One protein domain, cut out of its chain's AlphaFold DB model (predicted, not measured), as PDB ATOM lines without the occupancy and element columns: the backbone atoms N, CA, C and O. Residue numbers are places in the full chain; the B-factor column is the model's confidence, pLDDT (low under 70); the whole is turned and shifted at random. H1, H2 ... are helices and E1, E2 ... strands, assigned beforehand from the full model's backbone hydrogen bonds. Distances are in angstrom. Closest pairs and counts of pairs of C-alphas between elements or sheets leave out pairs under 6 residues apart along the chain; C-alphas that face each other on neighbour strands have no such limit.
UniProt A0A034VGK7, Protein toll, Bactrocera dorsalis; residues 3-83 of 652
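This is residues 3 to 83 of the 652 residues of the protein "Protein toll" of Bactrocera dorsalis (UniProt A0A034VGK7). There is little regular structure here: a small hairpin of two strands, E1 and E2, and one longer helix, H1, sit among long loops, with the short helix H2 close to the first residue of H1 and residues 6 to 11 sticking out. The 81 printed residues run H1, E1, E2, H2, with an antiparallel sheet; the class is mixed, with 27 residues in named elements. The whole is elongated, 45 by 25 by 21 A, and only just loose, close to compact, with a radius of gyration of the C-alphas of 14.1 A.

Look first at the hairpin of E1, residues 50 to 53, and E2, residues 63 to 66, antiparallel at 150 degrees; N 51 and O 65 are 2.9 A apart, within hydrogen-bond range. Residues 22 to 23 pair parallel with 51 to 52 of E1. H1, residues 26 to 38, is apart from E2. H2, residues 76 to 81, is close to H1 but not clearly touching; their closest C-alphas, Cys 26 and Tyr 78, are 7.1 A apart, and they run opposite ways at a shallow tilt of 25 degrees. In both helices every O i to N i+4 pair is within hydrogen-bond range.

Find C-alpha 26 at (248.549, 246.752, 194.427); from there H1 runs 18.0 A to C-alpha 38. E1 and E2 each measure 10.0 A, and H2 8.8 A, ending at C-alpha 81 (251.900, 256.527, 188.427).

The C-alphas farthest apart, Gln 11 and Gly 58, are 45.1 A apart. The printed part has no cut; the link from H1 to E1 is long. Look for pLDDT under 70 at residues 54 to 63 and 70 to 83.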
ATOM      1  N   GLN A   3     240.812 234.535 205.763       77.75
ATOM      2  CA  GLN A   3     240.239 233.445 206.565       77.75
ATOM      3  C   GLN A   3     238.714 233.263 206.390       77.75
ATOM      4  O   GLN A   3     238.199 232.201 206.719       77.75
ATOM      5  N   LEU A   4     237.990 234.240 205.828       74.12
ATOM      6  CA  LEU A   4     236.547 234.151 205.551       74.12
ATOM      7  C   LEU A   4     236.204 233.171 204.414       74.12
ATOM      8  O   LEU A   4     235.064 232.736 204.318       74.12
ATOM      9  N   GLN A   5     237.180 232.779 203.586       70.50
ATOM     10  CA  GLN A   5     237.013 231.722 202.576       70.50
ATOM     11  C   GLN A   5     237.125 230.300 203.166       70.50
ATOM     12  O   GLN A   5     236.934 229.315 202.450       70.50
ATOM     13  N   GLN A   6     237.451 230.156 204.457       78.38
ATOM     14  CA  GLN A   6     237.581 228.845 205.096       78.38
ATOM     15  C   GLN A   6     236.217 228.140 205.236       78.38
ATOM     16  O   GLN A   6     235.193 228.798 205.440       78.38
ATOM     17  N   PRO A   7     236.168 226.794 205.146       72.75
ATOM     18  CA  PRO A   7     234.916 226.053 204.995       72.75
ATOM     19  C   PRO A   7     233.914 226.236 206.145       72.75
ATOM     20  O   PRO A   7     232.718 226.082 205.899       72.75
ATOM     21  N   GLN A   8     234.349 226.616 207.354       78.31
ATOM     22  CA  GLN A   8     233.434 226.917 208.462       78.31
ATOM     23  C   GLN A   8     232.537 228.149 208.223       78.31
ATOM     24  O   GLN A   8     231.504 228.276 208.872       78.31
ATOM     25  N   PHE A   9     232.880 229.034 207.277       75.88
ATOM     26  CA  PHE A   9     232.111 230.250 206.980       75.88
ATOM     27  C   PHE A   9     231.160 230.120 205.776       75.88
ATOM     28  O   PHE A   9     230.476 231.081 205.433       75.88
ATOM     29  N   LYS A  10     231.018 228.922 205.182       75.56
ATOM     30  CA  LYS A  10     230.136 228.649 204.020       75.56
ATOM     31  C   LYS A  10     228.642 228.972 204.208       75.56
ATOM     32  O   LYS A  10     227.893 228.907 203.241       75.56
ATOM     33  N   GLN A  11     228.193 229.281 205.425       81.50
ATOM     34  CA  GLN A  11     226.810 229.684 205.717       81.50
ATOM     35  C   GLN A  11     226.607 231.212 205.771       81.50
ATOM     36  O   GLN A  11     225.490 231.669 206.016       81.50
ATOM     37  N   MET A  12     227.657 232.012 205.552       80.12
ATOM     38  CA  MET A  12     227.583 233.476 205.544       80.12
ATOM     39  C   MET A  12     226.710 233.980 204.384       80.12
ATOM     40  O   MET A  12     226.952 233.646 203.229       80.12
ATOM     41  N   ARG A  13     225.690 234.790 204.699       84.50
ATOM     42  CA  ARG A  13     224.728 235.347 203.722       84.50
ATOM     43  C   ARG A  13     224.863 236.851 203.481       84.50
ATOM     44  O   ARG A  13     224.205 237.376 202.594       84.50
ATOM     45  N   ALA A  14     225.661 237.537 204.293       86.88
ATOM     46  CA  ALA A  14     225.896 238.972 204.212       86.88
ATOM     47  C   ALA A  14     227.276 239.301 204.789       86.88
ATOM     48  O   ALA A  14     227.677 238.721 205.801       86.88
ATOM     49  N   LEU A  15     227.975 240.240 204.159       89.06
ATOM     50  CA  LEU A  15     229.273 240.760 204.568       89.06
ATOM     51  C   LEU A  15     229.336 242.264 204.259       89.06
ATOM     52  O   LEU A  15     228.827 242.708 203.232       89.06
ATOM     53  N   ALA A  16     229.971 243.030 205.143       89.81
ATOM     54  CA  ALA A  16     230.236 244.455 204.971       89.81
ATOM     55  C   ALA A  16     231.755 244.696 204.994       89.81
ATOM     56  O   ALA A  16     232.447 244.210 205.895       89.81
ATOM     57  N   LEU A  17     232.275 245.396 203.986       88.12
ATOM     58  CA  LEU A  17     233.700 245.657 203.746       88.12
ATOM     59  C   LEU A  17     234.012 247.146 203.520       88.12
ATOM     60  O   LEU A  17     235.185 247.532 203.546       88.12
ATOM     61  N   GLY A  18     233.001 247.984 203.317       87.75
ATOM     62  CA  GLY A  18     233.126 249.416 203.075       87.75
ATOM     63  C   GLY A  18     233.672 250.196 204.273       87.75
ATOM     64  O   GLY A  18     233.786 249.687 205.389       87.75
ATOM     65  N   ARG A  19     234.047 251.458 204.036       85.06
ATOM     66  CA  ARG A  19     234.518 252.449 205.034       85.06
ATOM     67  C   ARG A  19     235.803 252.102 205.811       85.06
ATOM     68  O   ARG A  19     236.324 252.955 206.534       85.06
ATOM     69  N   ASN A  20     236.356 250.906 205.630       88.44
ATOM     70  CA  ASN A  20     237.628 250.468 206.202       88.44
ATOM     71  C   ASN A  20     238.838 251.200 205.587       88.44
ATOM     72  O   ASN A  20     238.781 251.733 204.481       88.44
ATOM     73  N   GLN A  21     239.968 251.207 206.300       86.31
ATOM     74  CA  GLN A  21     241.229 251.794 205.823       86.31
ATOM     75  C   GLN A  21     242.032 250.767 205.007       86.31
ATOM     76  O   GLN A  21     243.068 250.269 205.449       86.31
ATOM     77  N   TRP A  22     241.528 250.391 203.828       87.12
ATOM     78  CA  TRP A  22     242.201 249.419 202.960       87.12
ATOM     79  C   TRP A  22     243.500 249.983 202.372       87.12
ATOM     80  O   TRP A  22     243.557 251.136 201.954       87.12
ATOM     81  N   SER A  23     244.557 249.170 202.307       81.38
ATOM     82  CA  SER A  23     245.858 249.624 201.799       81.38
ATOM     83  C   SER A  23     245.852 249.741 200.274       81.38
ATOM     84  O   SER A  23     245.605 248.750 199.592       81.38
ATOM     85  N   CYS A  24     246.234 250.899 199.722       79.44
ATOM     86  CA  CYS A  24     246.382 251.086 198.269       79.44
ATOM     87  C   CYS A  24     247.555 250.304 197.618       79.44
ATOM     88  O   CYS A  24     247.900 250.543 196.462       79.44
ATOM     89  N   ARG A  25     248.202 249.365 198.325       77.62
ATOM     90  CA  ARG A  25     249.271 248.519 197.766       77.62
ATOM     91  C   ARG A  25     248.687 247.519 196.770       77.62
ATOM     92  O   ARG A  25     247.920 246.650 197.176       77.62
ATOM     93  N   CYS A  26     249.126 247.563 195.508       77.94
ATOM     94  CA  CYS A  26     248.549 246.752 194.427       77.94
ATOM     95  C   CYS A  26     248.347 245.260 194.767       77.94
ATOM     96  O   CYS A  26     247.266 244.748 194.510       77.94
ATOM     97  N   LYS A  27     249.306 244.563 195.406       80.12
ATOM     98  CA  LYS A  27     249.100 243.148 195.790       80.12
ATOM     99  C   LYS A  27     247.857 242.956 196.677       80.12
ATOM    100  O   LYS A  27     247.084 242.034 196.447       80.12
ATOM    101  N   PHE A  28     247.659 243.828 197.667       83.31
ATOM    102  CA  PHE A  28     246.486 243.767 198.540       83.31
ATOM    103  C   PHE A  28     245.205 244.138 197.783       83.31
ATOM    104  O   PHE A  28     244.189 243.471 197.954       83.31
ATOM    105  N   LEU A  29     245.262 245.158 196.918       82.50
ATOM    106  CA  LEU A  29     244.126 245.547 196.077       82.50
ATOM    107  C   LEU A  29     243.708 244.432 195.115       82.50
ATOM    108  O   LEU A  29     242.523 244.167 195.010       82.50
ATOM    109  N   GLN A  30     244.651 243.751 194.464       81.00
ATOM    110  CA  GLN A  30     244.368 242.674 193.514       81.00
ATOM    111  C   GLN A  30     243.687 241.474 194.192       81.00
ATOM    112  O   GLN A  30     242.726 240.928 193.650       81.00
ATOM    113  N   GLU A  31     244.155 241.088 195.385       83.56
ATOM    114  CA  GLU A  31     243.492 240.073 196.213       83.56
ATOM    115  C   GLU A  31     242.078 240.549 196.625       83.56
ATOM    116  O   GLU A  31     241.103 239.816 196.459       83.56
ATOM    117  N   LEU A  32     241.942 241.801 197.092       85.94
ATOM    118  CA  LEU A  32     240.672 242.426 197.496       85.94
ATOM    119  C   LEU A  32     239.641 242.491 196.357       85.94
ATOM    120  O   LEU A  32     238.485 242.128 196.566       85.94
ATOM    121  N   THR A  33     240.030 242.941 195.162       83.69
ATOM    122  CA  THR A  33     239.110 243.093 194.026       83.69
ATOM    123  C   THR A  33     238.638 241.747 193.497       83.69
ATOM    124  O   THR A  33     237.456 241.611 193.194       83.69
ATOM    125  N   ALA A  34     239.520 240.740 193.458       82.56
ATOM    126  CA  ALA A  34     239.128 239.373 193.123       82.56
ATOM    127  C   ALA A  34     238.105 238.832 194.135       82.56
ATOM    128  O   ALA A  34     237.055 238.333 193.746       82.56
ATOM    129  N   TYR A  35     238.345 239.026 195.436       85.62
ATOM    130  CA  TYR A  35     237.428 238.574 196.482       85.62
ATOM    131  C   TYR A  35     236.042 239.214 196.412       85.62
ATOM    132  O   TYR A  35     235.039 238.514 196.551       85.62
ATOM    133  N   VAL A  36     235.984 240.531 196.202       86.88
ATOM    134  CA  VAL A  36     234.719 241.268 196.089       86.88
ATOM    135  C   VAL A  36     233.960 240.855 194.825       86.88
ATOM    136  O   VAL A  36     232.748 240.687 194.903       86.88
ATOM    137  N   ALA A  37     234.647 240.604 193.705       83.12
ATOM    138  CA  ALA A  37     234.027 240.063 192.493       83.12
ATOM    139  C   ALA A  37     233.492 238.631 192.701       83.12
ATOM    140  O   ALA A  37     232.312 238.375 192.459       83.12
ATOM    141  N   ASP A  38     234.316 237.720 193.233       83.75
ATOM    142  CA  ASP A  38     233.954 236.320 193.509       83.75
ATOM    143  C   ASP A  38     232.783 236.185 194.505       83.75
ATOM    144  O   ASP A  38     232.056 235.192 194.490       83.75
ATOM    145  N   ASN A  39     232.604 237.168 195.397       85.44
ATOM    146  CA  ASN A  39     231.621 237.146 196.489       85.44
ATOM    147  C   ASN A  39     230.594 238.291 196.383       85.44
ATOM    148  O   ASN A  39     229.961 238.646 197.381       85.44
ATOM    149  N   ALA A  40     230.385 238.849 195.185       82.50
ATOM    150  CA  ALA A  40     229.531 240.022 194.952       82.50
ATOM    151  C   ALA A  40     228.058 239.845 195.385       82.50
ATOM    152  O   ALA A  40     227.359 240.824 195.617       82.50
ATOM    153  N   GLN A  41     227.578 238.605 195.533       83.75
ATOM    154  CA  GLN A  41     226.235 238.299 196.058       83.75
ATOM    155  C   GLN A  41     226.133 238.350 197.597       83.75
ATOM    156  O   GLN A  41     225.031 238.288 198.136       83.75
ATOM    157  N   ILE A  42     227.267 238.419 198.304       86.81
ATOM    158  CA  ILE A  42     227.362 238.404 199.774       86.81
ATOM    159  C   ILE A  42     227.812 239.779 200.301       86.81
ATOM    160  O   ILE A  42     227.404 240.180 201.392       86.81
ATOM    161  N   VAL A  43     228.634 240.514 199.542       87.81
ATOM    162  CA  VAL A  43     229.110 241.862 199.900       87.81
ATOM    163  C   VAL A  43     227.999 242.897 199.679       87.81
ATOM    164  O   VAL A  43     227.590 243.143 198.551       87.81
ATOM    165  N   LEU A  44     227.522 243.524 200.758       88.94
ATOM    166  CA  LEU A  44     226.393 244.466 200.720       88.94
ATOM    167  C   LEU A  44     226.776 245.896 200.306       88.94
ATOM    168  O   LEU A  44     225.933 246.650 199.831       88.94
ATOM    169  N   ASP A  45     228.026 246.292 200.538       88.69
ATOM    170  CA  ASP A  45     228.483 247.688 200.562       88.69
ATOM    171  C   ASP A  45     229.648 247.947 199.592       88.69
ATOM    172  O   ASP A  45     230.507 248.793 199.831       88.69
ATOM    173  N   MET A  46     229.642 247.233 198.463       82.12
ATOM    174  CA  MET A  46     230.656 247.255 197.400       82.12
ATOM    175  C   MET A  46     231.057 248.667 196.930       82.12
ATOM    176  O   MET A  46     232.216 248.893 196.595       82.12
ATOM    177  N   GLN A  47     230.122 249.625 196.945       81.94
ATOM    178  CA  GLN A  47     230.348 251.023 196.544       81.94
ATOM    179  C   GLN A  47     231.090 251.860 197.608       81.94
ATOM    180  O   GLN A  47     231.750 252.834 197.266       81.94
ATOM    181  N   ASP A  48     231.042 251.466 198.885       86.25
ATOM    182  CA  ASP A  48     231.709 252.159 200.000       86.25
ATOM    183  C   ASP A  48     233.160 251.664 200.227       86.25
ATOM    184  O   ASP A  48     233.808 252.025 201.220       86.25
ATOM    185  N   ILE A  49     233.687 250.816 199.333       87.50
ATOM    186  CA  ILE A  49     235.035 250.238 199.416       87.50
ATOM    187  C   ILE A  49     236.050 251.141 198.696       87.50
ATOM    188  O   ILE A  49     236.269 251.042 197.492       87.50
ATOM    189  N   TYR A  50     236.727 251.991 199.468       85.88
ATOM    190  CA  TYR A  50     237.875 252.788 199.020       85.88
ATOM    191  C   TYR A  50     239.188 252.278 199.629       85.88
ATOM    192  O   TYR A  50     239.201 251.711 200.723       85.88
ATOM    193  N   CYS A  51     240.313 252.541 198.962       86.56
ATOM    194  CA  CYS A  51     241.635 252.432 199.578       86.56
ATOM    195  C   CYS A  51     242.110 253.791 200.118       86.56
ATOM    196  O   CYS A  51     241.638 254.850 199.698       86.56
ATOM    197  N   VAL A  52     243.028 253.753 201.081       83.88
ATOM    198  CA  VAL A  52     243.673 254.920 201.684       83.88
ATOM    199  C   VAL A  52     245.169 254.858 201.402       83.88
ATOM    200  O   VAL A  52     245.814 253.840 201.672       83.88
ATOM    201  N   ASP A  53     245.717 255.959 200.888       76.06
ATOM    202  CA  ASP A  53     247.161 256.166 200.796       76.06
ATOM    203  C   ASP A  53     247.619 257.217 201.817       76.06
ATOM    204  O   ASP A  53     246.946 258.225 202.054       76.06
ATOM    205  N   VAL A  54     248.769 256.964 202.441       66.38
ATOM    206  CA  VAL A  54     249.358 257.828 203.472       66.38
ATOM    207  C   VAL A  54     250.569 258.508 202.854       66.38
ATOM    208  O   VAL A  54     251.671 257.959 202.837       66.38
ATOM    209  N   GLY A  55     250.339 259.703 202.307       58.88
ATOM    210  CA  GLY A  55     251.353 260.463 201.582       58.88
ATOM    211  C   GLY A  55     252.629 260.674 202.401       58.88
ATOM    212  O   GLY A  55     252.586 261.095 203.555       58.88
ATOM    213  N   VAL A  56     253.786 260.429 201.780       55.91
ATOM    214  CA  VAL A  56     255.127 260.539 202.396       55.91
ATOM    215  C   VAL A  56     255.581 262.012 202.483       55.91
ATOM    216  O   VAL A  56     256.714 262.377 202.184       55.91
ATOM    217  N   SER A  57     254.662 262.913 202.819       52.69
ATOM    218  CA  SER A  57     254.869 264.356 202.950       52.69
ATOM    219  C   SER A  57     253.932 264.861 204.041       52.69
ATOM    220  O   SER A  57     252.747 264.555 204.010       52.69
ATOM    221  N   GLY A  58     254.465 265.599 205.022       53.00
ATOM    222  CA  GLY A  58     253.858 265.823 206.348       53.00
ATOM    223  C   GLY A  58     252.535 266.603 206.424       53.00
ATOM    224  O   GLY A  58     252.129 266.998 207.512       53.00
ATOM    225  N   THR A  59     251.856 266.832 205.304       51.44
ATOM    226  CA  THR A  59     250.466 267.301 205.247       51.44
ATOM    227  C   THR A  59     249.518 266.112 205.423       51.44
ATOM    228  O   THR A  59     249.500 265.222 204.575       51.44
ATOM    229  N   SER A  60     248.694 266.095 206.473       54.56
ATOM    230  CA  SER A  60     247.793 264.978 206.825       54.56
ATOM    231  C   SER A  60     246.544 264.843 205.929       54.56
ATOM    232  O   SER A  60     245.438 264.574 206.401       54.56
ATOM    233  N   VAL A  61     246.705 265.010 204.614       58.31
ATOM    234  CA  VAL A  61     245.638 264.841 203.622       58.31
ATOM    235  C   VAL A  61     245.469 263.352 203.325       58.31
ATOM    236  O   VAL A  61     246.180 262.777 202.503       58.31
ATOM    237  N   VAL A  62     244.513 262.726 204.011       64.62
ATOM    238  CA  VAL A  62     244.132 261.321 203.807       64.62
ATOM    239  C   VAL A  62     243.480 261.168 202.428       64.62
ATOM    240  O   VAL A  62     242.288 261.426 202.257       64.62
ATOM    241  N   GLN A  63     244.268 260.761 201.433       69.19
ATOM    242  CA  GLN A  63     243.791 260.493 200.075       69.19
ATOM    243  C   GLN A  63     242.995 259.182 200.070       69.19
ATOM    244  O   GLN A  63     243.568 258.091 200.124       69.19
ATOM    245  N   LYS A  64     241.662 259.291 200.009       76.00
ATOM    246  CA  LYS A  64     240.781 258.167 199.671       76.00
ATOM    247  C   LYS A  64     240.756 257.988 198.155       76.00
ATOM    248  O   LYS A  64     240.651 258.974 197.428       76.00
ATOM    249  N   ARG A  65     240.815 256.743 197.690       75.44
ATOM    250  CA  ARG A  65     240.667 256.377 196.279       75.44
ATOM    251  C   ARG A  65     239.588 255.311 196.139       75.44
ATOM    252  O   ARG A  65     239.696 254.242 196.737       75.44
ATOM    253  N   GLU A  66     238.563 255.628 195.362       76.62
ATOM    254  CA  GLU A  66     237.504 254.697 194.965       76.62
ATOM    255  C   GLU A  66     238.072 253.601 194.048       76.62
ATOM    256  O   GLU A  66     239.085 253.802 193.373       76.62
ATOM    257  N   LEU A  67     237.451 252.421 194.064       76.75
ATOM    258  CA  LEU A  67     237.903 251.245 193.321       76.75
ATOM    259  C   LEU A  67     236.798 250.802 192.359       76.75
ATOM    260  O   LEU A  67     235.705 250.451 192.799       76.75
ATOM    261  N   ASP A  68     237.083 250.788 191.055       72.75
ATOM    262  CA  ASP A  68     236.206 250.128 190.085       72.75
ATOM    263  C   ASP A  68     236.528 248.627 190.044       72.75
ATOM    264  O   ASP A  68     237.658 248.218 189.769       72.75
ATOM    265  N   PHE A  69     235.516 247.815 190.340       71.31
ATOM    266  CA  PHE A  69     235.579 246.353 190.339       71.31
ATOM    267  C   PHE A  69     235.109 245.737 189.008       71.31
ATOM    268  O   PHE A  69     235.326 244.548 188.788       71.31
ATOM    269  N   ASN A  70     234.470 246.514 188.123       65.44
ATOM    270  CA  ASN A  70     234.065 246.060 186.788       65.44
ATOM    271  C   ASN A  70     235.229 246.140 185.788       65.44
ATOM    272  O   ASN A  70     235.292 245.364 184.832       65.44
ATOM    273  N   ALA A  71     236.177 247.052 186.016       63.28
ATOM    274  CA  ALA A  71     237.445 247.078 185.306       63.28
ATOM    275  C   ALA A  71     238.353 245.929 185.785       63.28
ATOM    276  O   ALA A  71     238.756 245.872 186.946       63.28
ATOM    277  N   THR A  72     238.786 245.058 184.870       57.94
ATOM    278  CA  THR A  72     239.700 243.919 185.129       57.94
ATOM    279  C   THR A  72     241.142 244.328 185.496       57.94
ATOM    280  O   THR A  72     242.074 243.530 185.401       57.94
ATOM    281  N   ALA A  73     241.344 245.588 185.885       57.28
ATOM    282  CA  ALA A  73     242.611 246.299 185.795       57.28
ATOM    283  C   ALA A  73     242.855 247.288 186.954       57.28
ATOM    284  O   ALA A  73     243.646 248.209 186.799       57.28
ATOM    285  N   ALA A  74     242.256 247.096 188.137       56.34
ATOM    286  CA  ALA A  74     242.338 248.021 189.286       56.34
ATOM    287  C   ALA A  74     243.763 248.415 189.780       56.34
ATOM    288  O   ALA A  74     243.906 249.289 190.633       56.34
ATOM    289  N   CYS A  75     244.830 247.801 189.248       63.66
ATOM    290  CA  CYS A  75     246.221 248.216 189.460       63.66
ATOM    291  C   CYS A  75     246.887 248.967 188.288       63.66
ATOM    292  O   CYS A  75     248.001 249.451 188.489       63.66
ATOM    293  N   THR A  76     246.333 249.057 187.071       59.25
ATOM    294  CA  THR A  76     247.097 249.580 185.911       59.25
ATOM    295  C   THR A  76     247.551 251.024 186.104       59.25
ATOM    296  O   THR A  76     248.706 251.339 185.820       59.25
ATOM    297  N   ASP A  77     246.724 251.864 186.723       54.41
ATOM    298  CA  ASP A  77     247.092 253.250 187.042       54.41
ATOM    299  C   ASP A  77     248.158 253.338 188.148       54.41
ATOM    300  O   ASP A  77     248.948 254.282 188.193       54.41
ATOM    301  N   TYR A  78     248.255 252.319 189.010       51.56
ATOM    302  CA  TYR A  78     249.364 252.183 189.959       51.56
ATOM    303  C   TYR A  78     250.679 251.836 189.239       51.56
ATOM    304  O   TYR A  78     251.739 252.308 189.641       51.56
ATOM    305  N   TYR A  79     250.645 251.079 188.137       49.19
ATOM    306  CA  TYR A  79     251.833 250.875 187.296       49.19
ATOM    307  C   TYR A  79     252.195 252.121 186.472       49.19
ATOM    308  O   TYR A  79     253.382 252.374 186.272       49.19
ATOM    309  N   ALA A  80     251.212 252.931 186.065       50.19
ATOM    310  CA  ALA A  80     251.446 254.194 185.360       50.19
ATOM    311  C   ALA A  80     252.015 255.306 186.270       50.19
ATOM    312  O   ALA A  80     252.917 256.033 185.855       50.19
ATOM    313  N   GLY A  81     251.519 255.439 187.509       51.00
ATOM    314  CA  GLY A  81     251.900 256.527 188.427       51.00
ATOM    315  C   GLY A  81     252.755 256.142 189.647       51.00
ATOM    316  O   GLY A  81     253.329 257.025 190.281       51.00
ATOM    317  N   GLY A  82     252.847 254.855 190.004       47.19
ATOM    318  CA  GLY A  82     253.160 254.393 191.371       47.19
ATOM    319  C   GLY A  82     254.304 253.380 191.523       47.19
ATOM    320  O   GLY A  82     254.278 252.546 192.424       47.19
ATOM    321  N   SER A  83     255.334 253.444 190.672       52.34
ATOM    322  CA  SER A  83     256.658 252.834 190.919       52.34
ATOM    323  C   SER A  83     256.691 251.375 191.427       52.34
ATOM    324  O   SER A  83     257.308 251.082 192.448       52.34
TER     325      SER A  83